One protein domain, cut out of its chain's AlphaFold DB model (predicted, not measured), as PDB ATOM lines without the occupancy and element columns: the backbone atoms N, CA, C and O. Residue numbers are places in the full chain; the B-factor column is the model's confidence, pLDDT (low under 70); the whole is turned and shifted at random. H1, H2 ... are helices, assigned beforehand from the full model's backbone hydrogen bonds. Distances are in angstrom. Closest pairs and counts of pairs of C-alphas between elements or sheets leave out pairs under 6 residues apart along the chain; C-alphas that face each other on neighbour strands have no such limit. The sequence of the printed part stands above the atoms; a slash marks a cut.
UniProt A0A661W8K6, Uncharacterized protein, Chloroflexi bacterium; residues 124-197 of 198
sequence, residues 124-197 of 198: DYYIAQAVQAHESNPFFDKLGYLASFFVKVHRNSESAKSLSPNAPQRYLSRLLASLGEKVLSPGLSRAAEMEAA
ATOM      1  N   ASP A 124     146.884 153.591 158.948       90.31
ATOM      2  CA  ASP A 124     148.151 152.876 158.735       90.31
ATOM      3  C   ASP A 124     149.089 152.949 159.947       90.31
ATOM      4  O   ASP A 124     149.743 151.962 160.275       90.31
ATOM      5  N   TYR A 125     149.128 154.093 160.641       92.00
ATOM      6  CA  TYR A 125     149.902 154.240 161.875       92.00
ATOM      7  C   TYR A 125     149.418 153.266 162.955       92.00
ATOM      8  O   TYR A 125     150.226 152.552 163.540       92.00
ATOM      9  N   TYR A 126     148.102 153.187 163.181       92.06
ATOM     10  CA  TYR A 126     147.526 152.291 164.188       92.06
ATOM     11  C   TYR A 126     147.655 150.816 163.796       92.06
ATOM     12  O   TYR A 126     147.853 149.975 164.666       92.06
ATOM     13  N   ILE A 127     147.603 150.499 162.497       91.75
ATOM     14  CA  ILE A 127     147.894 149.148 161.994       91.75
ATOM     15  C   ILE A 127     149.347 148.779 162.312       91.75
ATOM     16  O   ILE A 127     149.601 147.729 162.896       91.75
ATOM     17  N   ALA A 128     150.302 149.644 161.961       91.31
ATOM     18  CA  ALA A 128     151.717 149.402 162.224       91.31
ATOM     19  C   ALA A 128     151.999 149.270 163.728       91.31
ATOM     20  O   ALA A 128     152.717 148.357 164.135       91.31
ATOM     21  N   GLN A 129     151.390 150.128 164.551       91.25
ATOM     22  CA  GLN A 129     151.499 150.070 166.007       91.25
ATOM     23  C   GLN A 129     150.960 148.747 166.565       91.25
ATOM     24  O   GLN A 129     151.649 148.104 167.350       91.25
ATOM     25  N   ALA A 130     149.778 148.298 166.131       90.94
ATOM     26  CA  ALA A 130     149.197 147.037 166.593       90.94
ATOM     27  C   ALA A 130     150.056 145.822 166.206       90.94
ATOM     28  O   ALA A 130     150.188 144.883 166.989       90.94
ATOM     29  N   VAL A 131     150.676 145.852 165.021       90.75
ATOM     30  CA  VAL A 131     151.583 144.789 164.559       90.75
ATOM     31  C   VAL A 131     152.890 144.776 165.356       90.75
ATOM     32  O   VAL A 131     153.362 143.702 165.714       90.75
ATOM     33  N   GLN A 132     153.484 145.943 165.620       90.44
ATOM     34  CA  GLN A 132     154.814 146.045 166.234       90.44
ATOM     35  C   GLN A 132     154.787 145.962 167.762       90.44
ATOM     36  O   GLN A 132     155.649 145.322 168.354       90.44
ATOM     37  N   ALA A 133     153.823 146.624 168.401       83.25
ATOM     38  CA  ALA A 133     153.727 146.719 169.856       83.25
ATOM     39  C   ALA A 133     152.784 145.668 170.463       83.25
ATOM     40  O   ALA A 133     152.640 145.614 171.679       83.25
ATOM     41  N   HIS A 134     152.106 144.861 169.633       79.12
ATOM     42  CA  HIS A 134     151.038 143.933 170.037       79.12
ATOM     43  C   HIS A 134     149.868 144.596 170.799       79.12
ATOM     44  O   HIS A 134     148.988 143.916 171.329       79.12
ATOM     45  N   GLU A 135     149.798 145.929 170.805       75.31
ATOM     46  CA  GLU A 135     148.729 146.711 171.421       75.31
ATOM     47  C   GLU A 135     147.585 146.916 170.427       75.31
ATOM     48  O   GLU A 135     147.585 147.833 169.604       75.31
ATOM     49  N   SER A 136     146.581 146.043 170.495       83.50
ATOM     50  CA  SER A 136     145.468 146.062 169.537       83.50
ATOM     51  C   SER A 136     144.330 147.013 169.932       83.50
ATOM     52  O   SER A 136     143.530 147.389 169.077       83.50
ATOM     53  N   ASN A 137     144.248 147.432 171.200       89.12
ATOM     54  CA  ASN A 137     143.116 148.221 171.708       89.12
ATOM     55  C   ASN A 137     142.946 149.568 170.977       89.12
ATOM     56  O   ASN A 137     141.850 149.813 170.472       89.12
ATOM     57  N   PRO A 138     143.998 150.397 170.792       89.69
ATOM     58  CA  PRO A 138     143.851 151.657 170.062       89.69
ATOM     59  C   PRO A 138     143.404 151.448 168.612       89.69
ATOM     60  O   PRO A 138     142.652 152.254 168.066       89.69
ATOM     61  N   PHE A 139     143.842 150.356 167.978       91.56
ATOM     62  CA  PHE A 139     143.427 150.011 166.623       91.56
ATOM     63  C   PHE A 139     141.944 149.620 166.567       91.56
ATOM     64  O   PHE A 139     141.215 150.145 165.721       91.56
ATOM     65  N   PHE A 140     141.471 148.779 167.492       91.44
ATOM     66  CA  PHE A 140     140.052 148.425 167.587       91.44
ATOM     67  C   PHE A 140     139.161 149.647 167.844       91.44
ATOM     68  O   PHE A 140     138.121 149.771 167.197       91.44
ATOM     69  N   ASP A 141     139.594 150.596 168.676       91.81
ATOM     70  CA  ASP A 141     138.868 151.855 168.878       91.81
ATOM     71  C   ASP A 141     138.731 152.638 167.563       91.81
ATOM     72  O   ASP A 141     137.648 153.122 167.220       91.81
ATOM     73  N   LYS A 142     139.809 152.729 166.766       92.94
ATOM     74  CA  LYS A 142     139.757 153.379 165.444       92.94
ATOM     75  C   LYS A 142     138.851 152.649 164.461       92.94
ATOM     76  O   LYS A 142     138.136 153.318 163.712       92.94
ATOM     77  N   LEU A 143     138.818 151.319 164.484       93.12
ATOM     78  CA  LEU A 143     137.861 150.546 163.690       93.12
ATOM     79  C   LEU A 143     136.415 150.796 164.136       93.12
ATOM     80  O   LEU A 143     135.537 150.927 163.286       93.12
ATOM     81  N   GLY A 144     136.167 150.941 165.440       92.88
ATOM     82  CA  GLY A 144     134.858 151.314 165.981       92.88
ATOM     83  C   GLY A 144     134.384 152.687 165.496       92.88
ATOM     84  O   GLY A 144     133.238 152.836 165.056       92.88
ATOM     85  N   TYR A 145     135.273 153.687 165.485       92.88
ATOM     86  CA  TYR A 145     134.968 155.002 164.907       92.88
ATOM     87  C   TYR A 145     134.705 154.925 163.401       92.88
ATOM     88  O   TYR A 145     133.764 155.550 162.913       92.88
ATOM     89  N   LEU A 146     135.479 154.126 162.663       94.00
ATOM     90  CA  LEU A 146     135.279 153.932 161.227       94.00
ATOM     91  C   LEU A 146     133.940 153.241 160.916       94.00
ATOM     92  O   LEU A 146     133.217 153.661 160.015       94.00
ATOM     93  N   ALA A 147     133.569 152.218 161.687       93.38
ATOM     94  CA  ALA A 147     132.268 151.567 161.566       93.38
ATOM     95  C   ALA A 147     131.125 152.556 161.852       93.38
ATOM     96  O   ALA A 147     130.176 152.658 161.074       93.38
ATOM     97  N   SER A 148     131.255 153.353 162.917       92.81
ATOM     98  CA  SER A 148     130.288 154.401 163.272       92.81
ATOM     99  C   SER A 148     130.164 155.466 162.179       92.81
ATOM    100  O   SER A 148     129.061 155.927 161.872       92.81
ATOM    101  N   PHE A 149     131.282 155.834 161.548       94.38
ATOM    102  CA  PHE A 149     131.313 156.727 160.394       94.38
ATOM    103  C   PHE A 149     130.495 156.155 159.234       94.38
ATOM    104  O   PHE A 149     129.610 156.840 158.722       94.38
ATOM    105  N   PHE A 150     130.723 154.892 158.857       93.44
ATOM    106  CA  PHE A 150     129.976 154.259 157.769       93.44
ATOM    107  C   PHE A 150     128.487 154.140 158.071       93.44
ATOM    108  O   PHE A 150     127.678 154.457 157.205       93.44
ATOM    109  N   VAL A 151     128.108 153.763 159.294       92.25
ATOM    110  CA  VAL A 151     126.697 153.737 159.708       92.25
ATOM    111  C   VAL A 151     126.053 155.110 159.519       92.25
ATOM    112  O   VAL A 151     124.956 155.203 158.968       92.25
ATOM    113  N   LYS A 152     126.738 156.187 159.927       92.06
ATOM    114  CA  LYS A 152     126.228 157.553 159.769       92.06
ATOM    115  C   LYS A 152     126.093 157.943 158.296       92.06
ATOM    116  O   LYS A 152     125.056 158.481 157.916       92.06
ATOM    117  N   VAL A 153     127.083 157.629 157.462       92.19
ATOM    118  CA  VAL A 153     127.020 157.892 156.015       92.19
ATOM    119  C   VAL A 153     125.883 157.112 155.363       92.19
ATOM    120  O   VAL A 153     125.092 157.710 154.641       92.19
ATOM    121  N   HIS A 154     125.760 155.811 155.633       89.44
ATOM    122  CA  HIS A 154     124.722 154.966 155.046       89.44
ATOM    123  C   HIS A 154     123.321 155.448 155.409       89.44
ATOM    124  O   HIS A 154     122.537 155.713 154.504       89.44
ATOM    125  N   ARG A 155     123.043 155.675 156.698       88.06
ATOM    126  CA  ARG A 155     121.732 156.155 157.163       88.06
ATOM    127  C   ARG A 155     121.316 157.480 156.530       88.06
ATOM    128  O   ARG A 155     120.154 157.659 156.207       88.06
ATOM    129  N   ASN A 156     122.255 158.407 156.343       86.81
ATOM    130  CA  ASN A 156     121.941 159.714 155.759       86.81
ATOM    131  C   ASN A 156     121.983 159.722 154.220       86.81
ATOM    132  O   ASN A 156     121.473 160.646 153.592       86.81
ATOM    133  N   SER A 157     122.584 158.701 153.603       83.00
ATOM    134  CA  SER A 157     122.594 158.515 152.146       83.00
ATOM    135  C   SER A 157     121.434 157.643 151.659       83.00
ATOM    136  O   SER A 157     121.226 157.534 150.449       83.00
ATOM    137  N   GLU A 158     120.694 157.000 152.569       74.62
ATOM    138  CA  GLU A 158     119.475 156.261 152.256       74.62
ATOM    139  C   GLU A 158     118.443 157.220 151.653       74.62
ATOM    140  O   GLU A 158     117.839 158.055 152.319       74.62
ATOM    141  N   SER A 159     118.257 157.107 150.341       62.28
ATOM    142  CA  SER A 159     117.172 157.777 149.635       62.28
ATOM    143  C   SER A 159     115.989 156.820 149.500       62.28
ATOM    144  O   SER A 159     116.194 155.627 149.292       62.28
ATOM    145  N   ALA A 160     114.759 157.338 149.475       56.69
ATOM    146  CA  ALA A 160     113.556 156.549 149.178       56.69
ATOM    147  C   ALA A 160     113.521 155.954 147.746       56.69
ATOM    148  O   ALA A 160     112.558 155.287 147.371       56.69
ATOM    149  N   LYS A 161     114.545 156.199 146.912       57.31
ATOM    150  CA  LYS A 161     114.672 155.576 145.592       57.31
ATOM    151  C   LYS A 161     115.232 154.163 145.729       57.31
ATOM    152  O   LYS A 161     116.303 153.965 146.293       57.31
ATOM    153  N   SER A 162     114.542 153.209 145.108       55.69
ATOM    154  CA  SER A 162     115.050 151.853 144.902       55.69
ATOM    155  C   SER A 162     116.421 151.907 144.216       55.69
ATOM    156  O   SER A 162     116.565 152.476 143.128       55.69
ATOM    157  N   LEU A 163     117.445 151.370 144.880       61.19
ATOM    158  CA  LEU A 163     118.798 151.310 144.340       61.19
ATOM    159  C   LEU A 163     118.816 150.317 143.176       61.19
ATOM    160  O   LEU A 163     118.572 149.125 143.351       61.19
ATOM    161  N   SER A 164     119.132 150.800 141.975       67.81
ATOM    162  CA  SER A 164     119.370 149.909 140.841       67.81
ATOM    163  C   SER A 164     120.652 149.095 141.088       67.81
ATOM    164  O   SER A 164     121.714 149.695 141.294       67.81
ATOM    165  N   PRO A 165     120.614 147.752 141.001       69.75
ATOM    166  CA  PRO A 165     121.796 146.903 141.195       69.75
ATOM    167  C   PRO A 165     122.846 147.071 140.082       69.75
ATOM    168  O   PRO A 165     123.994 146.649 140.234       69.75
ATOM    169  N   ASN A 166     122.491 147.746 138.986       75.44
ATOM    170  CA  ASN A 166     123.331 147.902 137.802       75.44
ATOM    171  C   ASN A 166     124.635 148.669 138.079       75.44
ATOM    172  O   ASN A 166     125.671 148.368 137.483       75.44
ATOM    173  N   ALA A 167     124.607 149.679 138.954       72.44
ATOM    174  CA  ALA A 167     125.793 150.482 139.259       72.44
ATOM    175  C   ALA A 167     126.833 149.705 140.099       72.44
ATOM    176  O   ALA A 167     127.991 149.651 139.671       72.44
ATOM    177  N   PRO A 168     126.452 149.034 141.208       72.25
ATOM    178  CA  PRO A 168     127.338 148.107 141.916       72.25
ATOM    179  C   PRO A 168     127.904 146.999 141.020       72.25
ATOM    180  O   PRO A 168     129.103 146.727 141.066       72.25
ATOM    181  N   GLN A 169     127.078 146.407 140.152       75.88
ATOM    182  CA  GLN A 169     127.513 145.356 139.227       75.88
ATOM    183  C   GLN A 169     128.566 145.860 138.234       75.88
ATOM    184  O   GLN A 169     129.615 145.239 138.096       75.88
ATOM    185  N   ARG A 170     128.356 147.024 137.601       81.38
ATOM    186  CA  ARG A 170     129.361 147.622 136.700       81.38
ATOM    187  C   ARG A 170     130.674 147.928 137.411       81.38
ATOM    188  O   ARG A 170     131.736 147.774 136.814       81.38
ATOM    189  N   TYR A 171     130.614 148.387 138.660       74.62
ATOM    190  CA  TYR A 171     131.815 148.637 139.453       74.62
ATOM    191  C   TYR A 171     132.568 147.336 139.756       74.62
ATOM    192  O   TYR A 171     133.773 147.268 139.517       74.62
ATOM    193  N   LEU A 172     131.858 146.283 140.176       78.81
ATOM    194  CA  LEU A 172     132.437 144.956 140.388       78.81
ATOM    195  C   LEU A 172     133.080 144.407 139.108       78.81
ATOM    196  O   LEU A 172     134.217 143.945 139.149       78.81
ATOM    197  N   SER A 173     132.413 144.522 137.956       82.31
ATOM    198  CA  SER A 173     132.980 144.100 136.670       82.31
ATOM    199  C   SER A 173     134.270 144.851 136.329       82.31
ATOM    200  O   SER A 173     135.228 144.237 135.866       82.31
ATOM    201  N   ARG A 174     134.339 146.164 136.597       83.62
ATOM    202  CA  ARG A 174     135.570 146.953 136.402       83.62
ATOM    203  C   ARG A 174     136.689 146.530 137.351       83.62
ATOM    204  O   ARG A 174     137.839 146.467 136.928       83.62
ATOM    205  N   LEU A 175     136.367 146.235 138.612       80.31
ATOM    206  CA  LEU A 175     137.344 145.730 139.577       80.31
ATOM    207  C   LEU A 175     137.911 144.378 139.142       80.31
ATOM    208  O   LEU A 175     139.127 144.206 139.144       80.31
ATOM    209  N   LEU A 176     137.049 143.449 138.723       83.19
ATOM    210  CA  LEU A 176     137.466 142.137 138.229       83.19
ATOM    211  C   LEU A 176     138.325 142.252 136.966       83.19
ATOM    212  O   LEU A 176     139.345 141.578 136.874       83.19
ATOM    213  N   ALA A 177     137.973 143.146 136.037       80.75
ATOM    214  CA  ALA A 177     138.792 143.418 134.857       80.75
ATOM    215  C   ALA A 177     140.180 143.965 135.236       80.75
ATOM    216  O   ALA A 177     141.192 143.462 134.760       80.75
ATOM    217  N   SER A 178     140.246 144.930 136.159       75.94
ATOM    218  CA  SER A 178     141.518 145.502 136.623       75.94
ATOM    219  C   SER A 178     142.388 144.497 137.389       75.94
ATOM    220  O   SER A 178     143.615 144.528 137.280       75.94
ATOM    221  N   LEU A 179     141.768 143.595 138.158       76.81
ATOM    222  CA  LEU A 179     142.462 142.491 138.822       76.81
ATOM    223  C   LEU A 179     142.975 141.471 137.802       76.81
ATOM    224  O   LEU A 179     144.128 141.064 137.896       76.81
ATOM    225  N   GLY A 180     142.163 141.116 136.804       72.94
ATOM    226  CA  GLY A 180     142.559 140.236 135.705       72.94
ATOM    227  C   GLY A 180     143.758 140.785 134.935       72.94
ATOM    228  O   GLY A 180     144.745 140.079 134.761       72.94
ATOM    229  N   GLU A 181     143.741 142.068 134.570       67.50
ATOM    230  CA  GLU A 181     144.871 142.706 133.889       67.50
ATOM    231  C   GLU A 181     146.151 142.703 134.732       67.50
ATOM    232  O   GLU A 181     147.233 142.469 134.198       67.50
ATOM    233  N   LYS A 182     146.063 142.914 136.050       60.75
ATOM    234  CA  LYS A 182     147.239 142.918 136.940       60.75
ATOM    235  C   LYS A 182     147.776 141.527 137.272       60.75
ATOM    236  O   LYS A 182     148.976 141.385 137.480       60.75
ATOM    237  N   VAL A 183     146.911 140.517 137.344       58.16
ATOM    238  CA  VAL A 183     147.301 139.131 137.651       58.16
ATOM    239  C   VAL A 183     147.842 138.417 136.406       58.16
ATOM    240  O   VAL A 183     148.741 137.590 136.521       58.16
ATOM    241  N   LEU A 184     147.359 138.772 135.210       54.16
ATOM    242  CA  LEU A 184     147.748 138.121 133.954       54.16
ATOM    243  C   LEU A 184     148.968 138.758 133.261       54.16
ATOM    244  O   LEU A 184     149.528 138.142 132.358       54.16
ATOM    245  N   SER A 185     149.418 139.953 133.666       57.72
ATOM    246  CA  SER A 185     150.447 140.708 132.925       57.72
ATOM    247  C   SER A 185     151.925 140.397 133.237       57.72
ATOM    248  O   SER A 185     152.717 140.539 132.309       57.72
ATOM    249  N   PRO A 186     152.374 139.925 134.425       50.94
ATOM    250  CA  PRO A 186     153.796 139.581 134.605       50.94
ATOM    251  C   PRO A 186     154.119 138.082 134.476       50.94
ATOM    252  O   PRO A 186     155.282 137.723 134.312       50.94
ATOM    253  N   GLY A 187     153.124 137.192 134.590       51.41
ATOM    254  CA  GLY A 187     153.356 135.743 134.719       51.41
ATOM    255  C   GLY A 187     153.319 134.948 133.412       51.41
ATOM    256  O   GLY A 187     154.055 133.976 133.267       51.41
ATOM    257  N   LEU A 188     152.495 135.358 132.442       49.78
ATOM    258  CA  LEU A 188     152.265 134.568 131.225       49.78
ATOM    259  C   LEU A 188     153.299 134.812 130.119       49.78
ATOM    260  O   LEU A 188     153.499 133.929 129.292       49.78
ATOM    261  N   SER A 189     154.025 135.937 130.140       50.44
ATOM    262  CA  SER A 189     155.084 136.191 129.147       50.44
ATOM    263  C   SER A 189     156.288 135.261 129.341       50.44
ATOM    264  O   SER A 189     156.851 134.778 128.369       50.44
ATOM    265  N   ARG A 190     156.640 134.920 130.591       49.62
ATOM    266  CA  ARG A 190     157.753 133.995 130.881       49.62
ATOM    267  C   ARG A 190     157.410 132.524 130.645       49.62
ATOM    268  O   ARG A 190     158.289 131.760 130.263       49.62
ATOM    269  N   ALA A 191     156.156 132.124 130.863       51.31
ATOM    270  CA  ALA A 191     155.714 130.756 130.589       51.31
ATOM    271  C   ALA A 191     155.599 130.490 129.077       51.31
ATOM    272  O   ALA A 191     156.063 129.456 128.609       51.31
ATOM    273  N   ALA A 192     155.078 131.457 128.308       52.62
ATOM    274  CA  ALA A 192     154.968 131.343 126.854       52.62
ATOM    275  C   ALA A 192     156.336 131.368 126.139       52.62
ATOM    276  O   ALA A 192     156.528 130.646 125.165       52.62
ATOM    277  N   GLU A 193     157.313 132.135 126.640       52.00
ATOM    278  CA  GLU A 193     158.683 132.139 126.093       52.00
ATOM    279  C   GLU A 193     159.450 130.834 126.379       52.00
ATOM    280  O   GLU A 193     160.267 130.414 125.562       52.00
ATOM    281  N   MET A 194     159.176 130.154 127.500       52.25
ATOM    282  CA  MET A 194     159.811 128.867 127.824       52.25
ATOM    283  C   MET A 194     159.239 127.682 127.034       52.25
ATOM    284  O   MET A 194     159.944 126.694 126.835       52.25
ATOM    285  N   GLU A 195     157.987 127.759 126.585       48.88
ATOM    286  CA  GLU A 195     157.326 126.685 125.829       48.88
ATOM    287  C   GLU A 195     157.596 126.771 124.316       48.88
ATOM    288  O   GLU A 195     157.570 125.755 123.633       48.88
ATOM    289  N   ALA A 196     157.967 127.952 123.806       51.31
ATOM    290  CA  ALA A 196     158.411 128.152 122.421       51.31
ATOM    291  C   ALA A 196     159.912 127.855 122.186       51.31
ATOM    292  O   ALA A 196     160.378 127.920 121.049       51.31
ATOM    293  N   ALA A 197     160.673 127.560 123.246       52.03
ATOM    294  CA  ALA A 197     162.109 127.251 123.199       52.03
ATOM    295  C   ALA A 197     162.427 125.747 123.376       52.03
ATOM    296  O   ALA A 197     163.586 125.386 123.599       52.03
TER     297      ALA A 197
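Overview. This is residues 124 to 197 of the 198 residues of an uncharacterized protein of Chloroflexi bacterium (UniProt A0A661W8K6). An open, flat V: H2 makes one arm, H3 and then H4 make the other, and the short H1 folds back beside the start of H2. The 74 printed residues, all helix in class, hold four named helices and no named strand. The whole is extended, radius of gyration of the C-alphas 21.3 A, spanning 59 by 47 by 11 A.

Along the chain. Find C-alpha 124 at (148.151, 152.876, 158.735), where H1, residues 124 to 133, begins. H2, residues 137 to 157, runs 30.2 A; H3, residues 166 to 184, runs 26.6 A. H4, residues 188 to 195, ends at (157.326, 126.685, 125.829).

Arrangement. H1 and H2 form a helical hairpin, opposite ways at a shallow tilt of 27 degrees. H2 touches H1 with residues 138 to 142 alone; the closest C-alphas, Tyr 126 and Phe 139, are 5.3 A apart. H2 and H3 are apart; H3 and H4 meet only through their link. In H1, H2, H3 and H4 every O i to N i+4 pair is within hydrogen-bond range.

Size, cuts and confidence. Residues 144 to 197 stand free. The printed part has no cut and no long link. Look for pLDDT under 70 at residues 159 to 165 and 181 to 197.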